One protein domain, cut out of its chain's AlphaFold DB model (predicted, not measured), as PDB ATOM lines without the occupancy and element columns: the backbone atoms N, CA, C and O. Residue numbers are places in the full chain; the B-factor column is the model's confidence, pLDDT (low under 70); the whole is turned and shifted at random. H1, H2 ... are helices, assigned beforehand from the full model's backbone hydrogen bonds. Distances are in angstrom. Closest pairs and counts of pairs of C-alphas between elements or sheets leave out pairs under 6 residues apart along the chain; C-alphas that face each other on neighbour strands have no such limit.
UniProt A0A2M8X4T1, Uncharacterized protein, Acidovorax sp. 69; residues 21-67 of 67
ATOM      1  N   ALA A  21     -40.399 -11.633  11.942       79.00
ATOM      2  CA  ALA A  21     -40.907 -11.873  13.282       79.00
ATOM      3  C   ALA A  21     -40.205 -13.109  13.892       79.00
ATOM      4  O   ALA A  21     -39.757 -13.989  13.146       79.00
ATOM      5  N   PRO A  22     -40.063 -13.197  15.227       74.62
ATOM      6  CA  PRO A  22     -39.385 -14.320  15.880       74.62
ATOM      7  C   PRO A  22     -39.924 -15.694  15.457       74.62
ATOM      8  O   PRO A  22     -39.149 -16.617  15.225       74.62
ATOM      9  N   GLU A  23     -41.239 -15.821  15.311       75.00
ATOM     10  CA  GLU A  23     -41.938 -17.032  14.880       75.00
ATOM     11  C   GLU A  23     -41.547 -17.491  13.467       75.00
ATOM     12  O   GLU A  23     -41.339 -18.687  13.237       75.00
ATOM     13  N   ASP A  24     -41.371 -16.551  12.540       78.81
ATOM     14  CA  ASP A  24     -40.966 -16.838  11.165       78.81
ATOM     15  C   ASP A  24     -39.507 -17.298  11.125       78.81
ATOM     16  O   ASP A  24     -39.166 -18.250  10.422       78.81
ATOM     17  N   ALA A  25     -38.645 -16.664  11.928       76.44
ATOM     18  CA  ALA A  25     -37.241 -17.043  12.050       76.44
ATOM     19  C   ALA A  25     -37.076 -18.442  12.670       76.44
ATOM     20  O   ALA A  25     -36.261 -19.234  12.195       76.44
ATOM     21  N   ILE A  26     -37.874 -18.774  13.690       78.25
ATOM     22  CA  ILE A  26     -37.899 -20.109  14.305       78.25
ATOM     23  C   ILE A  26     -38.373 -21.157  13.291       78.25
ATOM     24  O   ILE A  26     -37.749 -22.209  13.165       78.25
ATOM     25  N   SER A  27     -39.432 -20.860  12.536       79.50
ATOM     26  CA  SER A  27     -39.967 -21.777  11.521       79.50
ATOM     27  C   SER A  27     -38.962 -22.031  10.393       79.50
ATOM     28  O   SER A  27     -38.800 -23.165   9.947       79.50
ATOM     29  N   GLN A  28     -38.229 -21.000   9.961       80.62
ATOM     30  CA  GLN A  28     -37.158 -21.139   8.970       80.62
ATOM     31  C   GLN A  28     -35.973 -21.956   9.495       80.62
ATOM     32  O   GLN A  28     -35.447 -22.794   8.767       80.62
ATOM     33  N   LEU A  29     -35.573 -21.758  10.755       80.00
ATOM     34  CA  LEU A  29     -34.535 -22.572  11.390       80.00
ATOM     35  C   LEU A  29     -34.939 -24.046  11.481       80.00
ATOM     36  O   LEU A  29     -34.110 -24.906  11.198       80.00
ATOM     37  N   ALA A  30     -36.197 -24.333  11.826       81.19
ATOM     38  CA  ALA A  30     -36.715 -25.698  11.868       81.19
ATOM     39  C   ALA A  30     -36.635 -26.375  10.490       81.19
ATOM     40  O   ALA A  30     -36.060 -27.451  10.389       81.19
ATOM     41  N   MET A  31     -37.075 -25.700   9.419       83.81
ATOM     42  CA  MET A  31     -36.967 -26.237   8.053       83.81
ATOM     43  C   MET A  31     -35.517 -26.533   7.642       83.81
ATOM     44  O   MET A  31     -35.250 -27.549   7.010       83.81
ATOM     45  N   ILE A  32     -34.570 -25.663   8.011       79.38
ATOM     46  CA  ILE A  32     -33.144 -25.880   7.726       79.38
ATOM     47  C   ILE A  32     -32.619 -27.113   8.475       79.38
ATOM     48  O   ILE A  32     -31.851 -27.884   7.908       79.38
ATOM     49  N   ILE A  33     -33.012 -27.299   9.739       77.50
ATOM     50  CA  ILE A  33     -32.621 -28.467  10.543       77.50
ATOM     51  C   ILE A  33     -33.214 -29.749   9.951       77.50
ATOM     52  O   ILE A  33     -32.474 -30.713   9.769       77.50
ATOM     53  N   ASP A  34     -34.495 -29.739   9.583       80.38
ATOM     54  CA  ASP A  34     -35.173 -30.887   8.974       80.38
ATOM     55  C   ASP A  34     -34.480 -31.315   7.663       80.38
ATOM     56  O   ASP A  34     -34.214 -32.501   7.449       80.38
ATOM     57  N   ASP A  35     -34.085 -30.355   6.815       75.31
ATOM     58  CA  ASP A  35     -33.329 -30.618   5.582       75.31
ATOM     59  C   ASP A  35     -31.933 -31.217   5.849       75.31
ATOM     60  O   ASP A  35     -31.435 -32.033   5.067       75.31
ATOM     61  N   LEU A  36     -31.290 -30.841   6.960       69.75
ATOM     62  CA  LEU A  36     -29.986 -31.367   7.375       69.75
ATOM     63  C   LEU A  36     -30.085 -32.780   7.972       69.75
ATOM     64  O   LEU A  36     -29.192 -33.605   7.758       69.75
ATOM     65  N   GLU A  37     -31.158 -33.086   8.705       63.34
ATOM     66  CA  GLU A  37     -31.405 -34.426   9.253       63.34
ATOM     67  C   GLU A  37     -31.632 -35.467   8.145       63.34
ATOM     68  O   GLU A  37     -31.193 -36.618   8.267       63.34
ATOM     69  N   LEU A  38     -32.214 -35.060   7.015       58.53
ATOM     70  CA  LEU A  38     -32.419 -35.924   5.849       58.53
ATOM     71  C   LEU A  38     -31.105 -36.381   5.176       58.53
ATOM     72  O   LEU A  38     -31.129 -37.343   4.407       58.53
ATOM     73  N   SER A  39     -29.948 -35.767   5.473       62.03
ATOM     74  CA  SER A  39     -28.675 -36.030   4.775       62.03
ATOM     75  C   SER A  39     -27.635 -36.876   5.544       62.03
ATOM     76  O   SER A  39     -26.449 -36.797   5.237       62.03
ATOM     77  N   HIS A  40     -28.037 -37.662   6.549       62.34
ATOM     78  CA  HIS A  40     -27.191 -38.410   7.510       62.34
ATOM     79  C   HIS A  40     -25.705 -38.691   7.151       62.34
ATOM     80  O   HIS A  40     -25.373 -39.635   6.439       62.34
ATOM     81  N   ALA A  41     -24.823 -37.895   7.769       59.31
ATOM     82  CA  ALA A  41     -23.552 -38.216   8.446       59.31
ATOM     83  C   ALA A  41     -22.921 -36.857   8.811       59.31
ATOM     84  O   ALA A  41     -22.019 -36.369   8.136       59.31
ATOM     85  N   GLY A  42     -23.488 -36.168   9.806       65.19
ATOM     86  CA  GLY A  42     -23.090 -34.791  10.136       65.19
ATOM     87  C   GLY A  42     -24.126 -33.967  10.901       65.19
ATOM     88  O   GLY A  42     -23.779 -32.900  11.396       65.19
ATOM     89  N   ALA A  43     -25.359 -34.465  11.048       70.19
ATOM     90  CA  ALA A  43     -26.440 -33.760  11.740       70.19
ATOM     91  C   ALA A  43     -26.066 -33.360  13.180       70.19
ATOM     92  O   ALA A  43     -26.268 -32.212  13.556       70.19
ATOM     93  N   GLU A  44     -25.423 -34.247  13.951       75.25
ATOM     94  CA  GLU A  44     -24.947 -33.919  15.307       75.25
ATOM     95  C   GLU A  44     -23.935 -32.762  15.311       75.25
ATOM     96  O   GLU A  44     -24.045 -31.841  16.118       75.25
ATOM     97  N   HIS A  45     -22.979 -32.766  14.376       77.12
ATOM     98  CA  HIS A  45     -21.974 -31.709  14.270       77.12
ATOM     99  C   HIS A  45     -22.595 -30.370  13.859       77.12
ATOM    100  O   HIS A  45     -22.249 -29.321  14.401       77.12
ATOM    101  N   VAL A  46     -23.545 -30.397  12.922       76.94
ATOM    102  CA  VAL A  46     -24.253 -29.188  12.498       76.94
ATOM    103  C   VAL A  46     -25.144 -28.659  13.622       76.94
ATOM    104  O   VAL A  46     -25.154 -27.455  13.866       76.94
ATOM    105  N   MET A  47     -25.811 -29.536  14.371       77.69
ATOM    106  CA  MET A  47     -26.594 -29.158  15.547       77.69
ATOM    107  C   MET A  47     -25.713 -28.508  16.621       77.69
ATOM    108  O   MET A  47     -26.067 -27.455  17.152       77.69
ATOM    109  N   GLU A  48     -24.519 -29.048  16.880       81.62
ATOM    110  CA  GLU A  48     -23.540 -28.420  17.774       81.62
ATOM    111  C   GLU A  48     -23.128 -27.021  17.279       81.62
ATOM    112  O   GLU A  48     -23.100 -26.062  18.056       81.62
ATOM    113  N   MET A  49     -22.850 -26.868  15.979       81.69
ATOM    114  CA  MET A  49     -22.520 -25.568  15.387       81.69
ATOM    115  C   MET A  49     -23.662 -24.556  15.536       81.69
ATOM    116  O   MET A  49     -23.411 -23.414  15.927       81.69
ATOM    117  N   LEU A  50     -24.905 -24.967  15.274       81.94
ATOM    118  CA  LEU A  50     -26.093 -24.123  15.418       81.94
ATOM    119  C   LEU A  50     -26.279 -23.659  16.868       81.94
ATOM    120  O   LEU A  50     -26.479 -22.467  17.110       81.94
ATOM    121  N   LEU A  51     -26.127 -24.562  17.842       78.12
ATOM    122  CA  LEU A  51     -26.207 -24.228  19.268       78.12
ATOM    123  C   LEU A  51     -25.124 -23.222  19.685       78.12
ATOM    124  O   LEU A  51     -25.410 -22.270  20.415       78.12
ATOM    125  N   ARG A  52     -23.886 -23.376  19.192       79.81
ATOM    126  CA  ARG A  52     -22.790 -22.425  19.467       79.81
ATOM    127  C   ARG A  52     -23.062 -21.045  18.869       79.81
ATOM    128  O   ARG A  52     -22.781 -20.040  19.521       79.81
ATOM    129  N   ILE A  53     -23.628 -20.987  17.662       82.00
ATOM    130  CA  ILE A  53     -24.029 -19.726  17.021       82.00
ATOM    131  C   ILE A  53     -25.140 -19.050  17.833       82.00
ATOM    132  O   ILE A  53     -25.011 -17.872  18.161       82.00
ATOM    133  N   ALA A  54     -26.182 -19.787  18.226       77.94
ATOM    134  CA  ALA A  54     -27.282 -19.252  19.028       77.94
ATOM    135  C   ALA A  54     -26.795 -18.678  20.372       77.94
ATOM    136  O   ALA A  54     -27.158 -17.559  20.739       77.94
ATOM    137  N   ALA A  55     -25.913 -19.399  21.073       74.00
ATOM    138  CA  ALA A  55     -25.314 -18.930  22.323       74.00
ATOM    139  C   ALA A  55     -24.478 -17.651  22.132       74.00
ATOM    140  O   ALA A  55     -24.550 -16.732  22.947       74.00
ATOM    141  N   CYS A  56     -23.708 -17.565  21.042       78.44
ATOM    142  CA  CYS A  56     -22.938 -16.369  20.699       78.44
ATOM    143  C   CYS A  56     -23.850 -15.157  20.453       78.44
ATOM    144  O   CYS A  56     -23.633 -14.094  21.030       78.44
ATOM    145  N   LEU A  57     -24.909 -15.332  19.655       76.94
ATOM    146  CA  LEU A  57     -25.884 -14.279  19.363       76.94
ATOM    147  C   LEU A  57     -26.576 -13.765  20.631       76.94
ATOM    148  O   LEU A  57     -26.710 -12.553  20.804       76.94
ATOM    149  N   TRP A  58     -26.958 -14.666  21.541       74.81
ATOM    150  CA  TRP A  58     -27.519 -14.290  22.838       74.81
ATOM    151  C   TRP A  58     -26.538 -13.441  23.653       74.81
ATOM    152  O   TRP A  58     -26.898 -12.369  24.133       74.81
ATOM    153  N   ASN A  59     -25.280 -13.875  23.766       76.62
ATOM    154  CA  ASN A  59     -24.261 -13.143  24.519       76.62
ATOM    155  C   ASN A  59     -23.998 -11.749  23.931       76.62
ATOM    156  O   ASN A  59     -23.984 -10.775  24.681       76.62
ATOM    157  N   LEU A  60     -23.887 -11.629  22.604       75.56
ATOM    158  CA  LEU A  60     -23.727 -10.339  21.920       75.56
ATOM    159  C   LEU A  60     -24.909  -9.399  22.185       75.56
ATOM    160  O   LEU A  60     -24.729  -8.199  22.394       75.56
ATOM    161  N   GLN A  61     -26.132  -9.933  22.206       73.25
ATOM    162  CA  GLN A  61     -27.323  -9.147  22.516       73.25
ATOM    163  C   GLN A  61     -27.322  -8.665  23.975       73.25
ATOM    164  O   GLN A  61     -27.669  -7.511  24.229       73.25
ATOM    165  N   GLN A  62     -26.887  -9.506  24.917       73.94
ATOM    166  CA  GLN A  62     -26.724  -9.133  26.325       73.94
ATOM    167  C   GLN A  62     -25.638  -8.068  26.518       73.94
ATOM    168  O   GLN A  62     -25.850  -7.111  27.259       73.94
ATOM    169  N   GLU A  63     -24.497  -8.192  25.841       78.38
ATOM    170  CA  GLU A  63     -23.431  -7.181  25.853       78.38
ATOM    171  C   GLU A  63     -23.920  -5.840  25.303       78.38
ATOM    172  O   GLU A  63     -23.705  -4.807  25.933       78.38
ATOM    173  N   ARG A  64     -24.661  -5.856  24.189       72.75
ATOM    174  CA  ARG A  64     -25.264  -4.650  23.608       72.75
ATOM    175  C   ARG A  64     -26.289  -3.988  24.532       72.75
ATOM    176  O   ARG A  64     -26.396  -2.774  24.507       72.75
ATOM    177  N   MET A  65     -27.053  -4.754  25.317       71.12
ATOM    178  CA  MET A  65     -28.012  -4.200  26.287       71.12
ATOM    179  C   MET A  65     -27.360  -3.673  27.574       71.12
ATOM    180  O   MET A  65     -28.018  -2.976  28.342       71.12
ATOM    181  N   ARG A  66     -26.106  -4.048  27.854       69.81
ATOM    182  CA  ARG A  66     -25.343  -3.561  29.014       69.81
ATOM    183  C   ARG A  66     -24.633  -2.227  28.753       69.81
ATOM    184  O   ARG A  66     -24.162  -1.626  29.718       69.81
ATOM    185  N   LEU A  67     -24.523  -1.817  27.490       54.03
ATOM    186  CA  LEU A  67     -23.964  -0.541  27.029       54.03
ATOM    187  C   LEU A  67     -25.076   0.499  26.851       54.03
ATOM    188  O   LEU A  67     -24.790   1.684  27.126       54.03
TER     189      LEU A  67
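What this domain is: This is residues 21 to 67 of the 67 residues of an uncharacterized protein of Acidovorax sp. 69 (UniProt A0A2M8X4T1). Two helices, H1 and the longer H2, make an open helical hairpin, a narrow V that meets near the turn at residues 38 to 42 and spreads toward both free ends. The printed part has 47 residues with two named helices, H1 then H2, and no named strand; its class is all helix. It is loose, with a radius of gyration of the C-alphas of 13.3 A, and flat, spanning 43 by 23 by 6 A.

How they stand to each other: Look first at H1, residues 22 to 37, then at H2, residues 43 to 66: they form a hairpin, running opposite ways at a shallow tilt of 24 degrees. They touch through residues 33 to 37 of H1 and 43 to 47 of H2 alone; the closest C-alphas, of Glu 37 and Ala 43, are 5.6 A apart. In H1 and H2 every O i to N i+4 pair is within hydrogen-bond range.

Where its parts are: Find C-alpha 22 at (-39.385, -14.320, 15.880); from there H1 runs 22.6 A to C-alpha 37. H2 runs 34.8 A from C-alpha 43 at (-26.440, -33.760, 11.740) to C-alpha 66 at (-25.343, -3.561, 29.014).

The domain as a whole: The C-alphas farthest apart, of His 40 and Leu 67, are 42.7 A apart. The printed part has no cut, and the link from H1 to H2 is tight. Residues 21 to 28 and 51 to 67 stand free. In the B-factor column, look for pLDDT under 70 at residues 36 to 42 and 66 to 67.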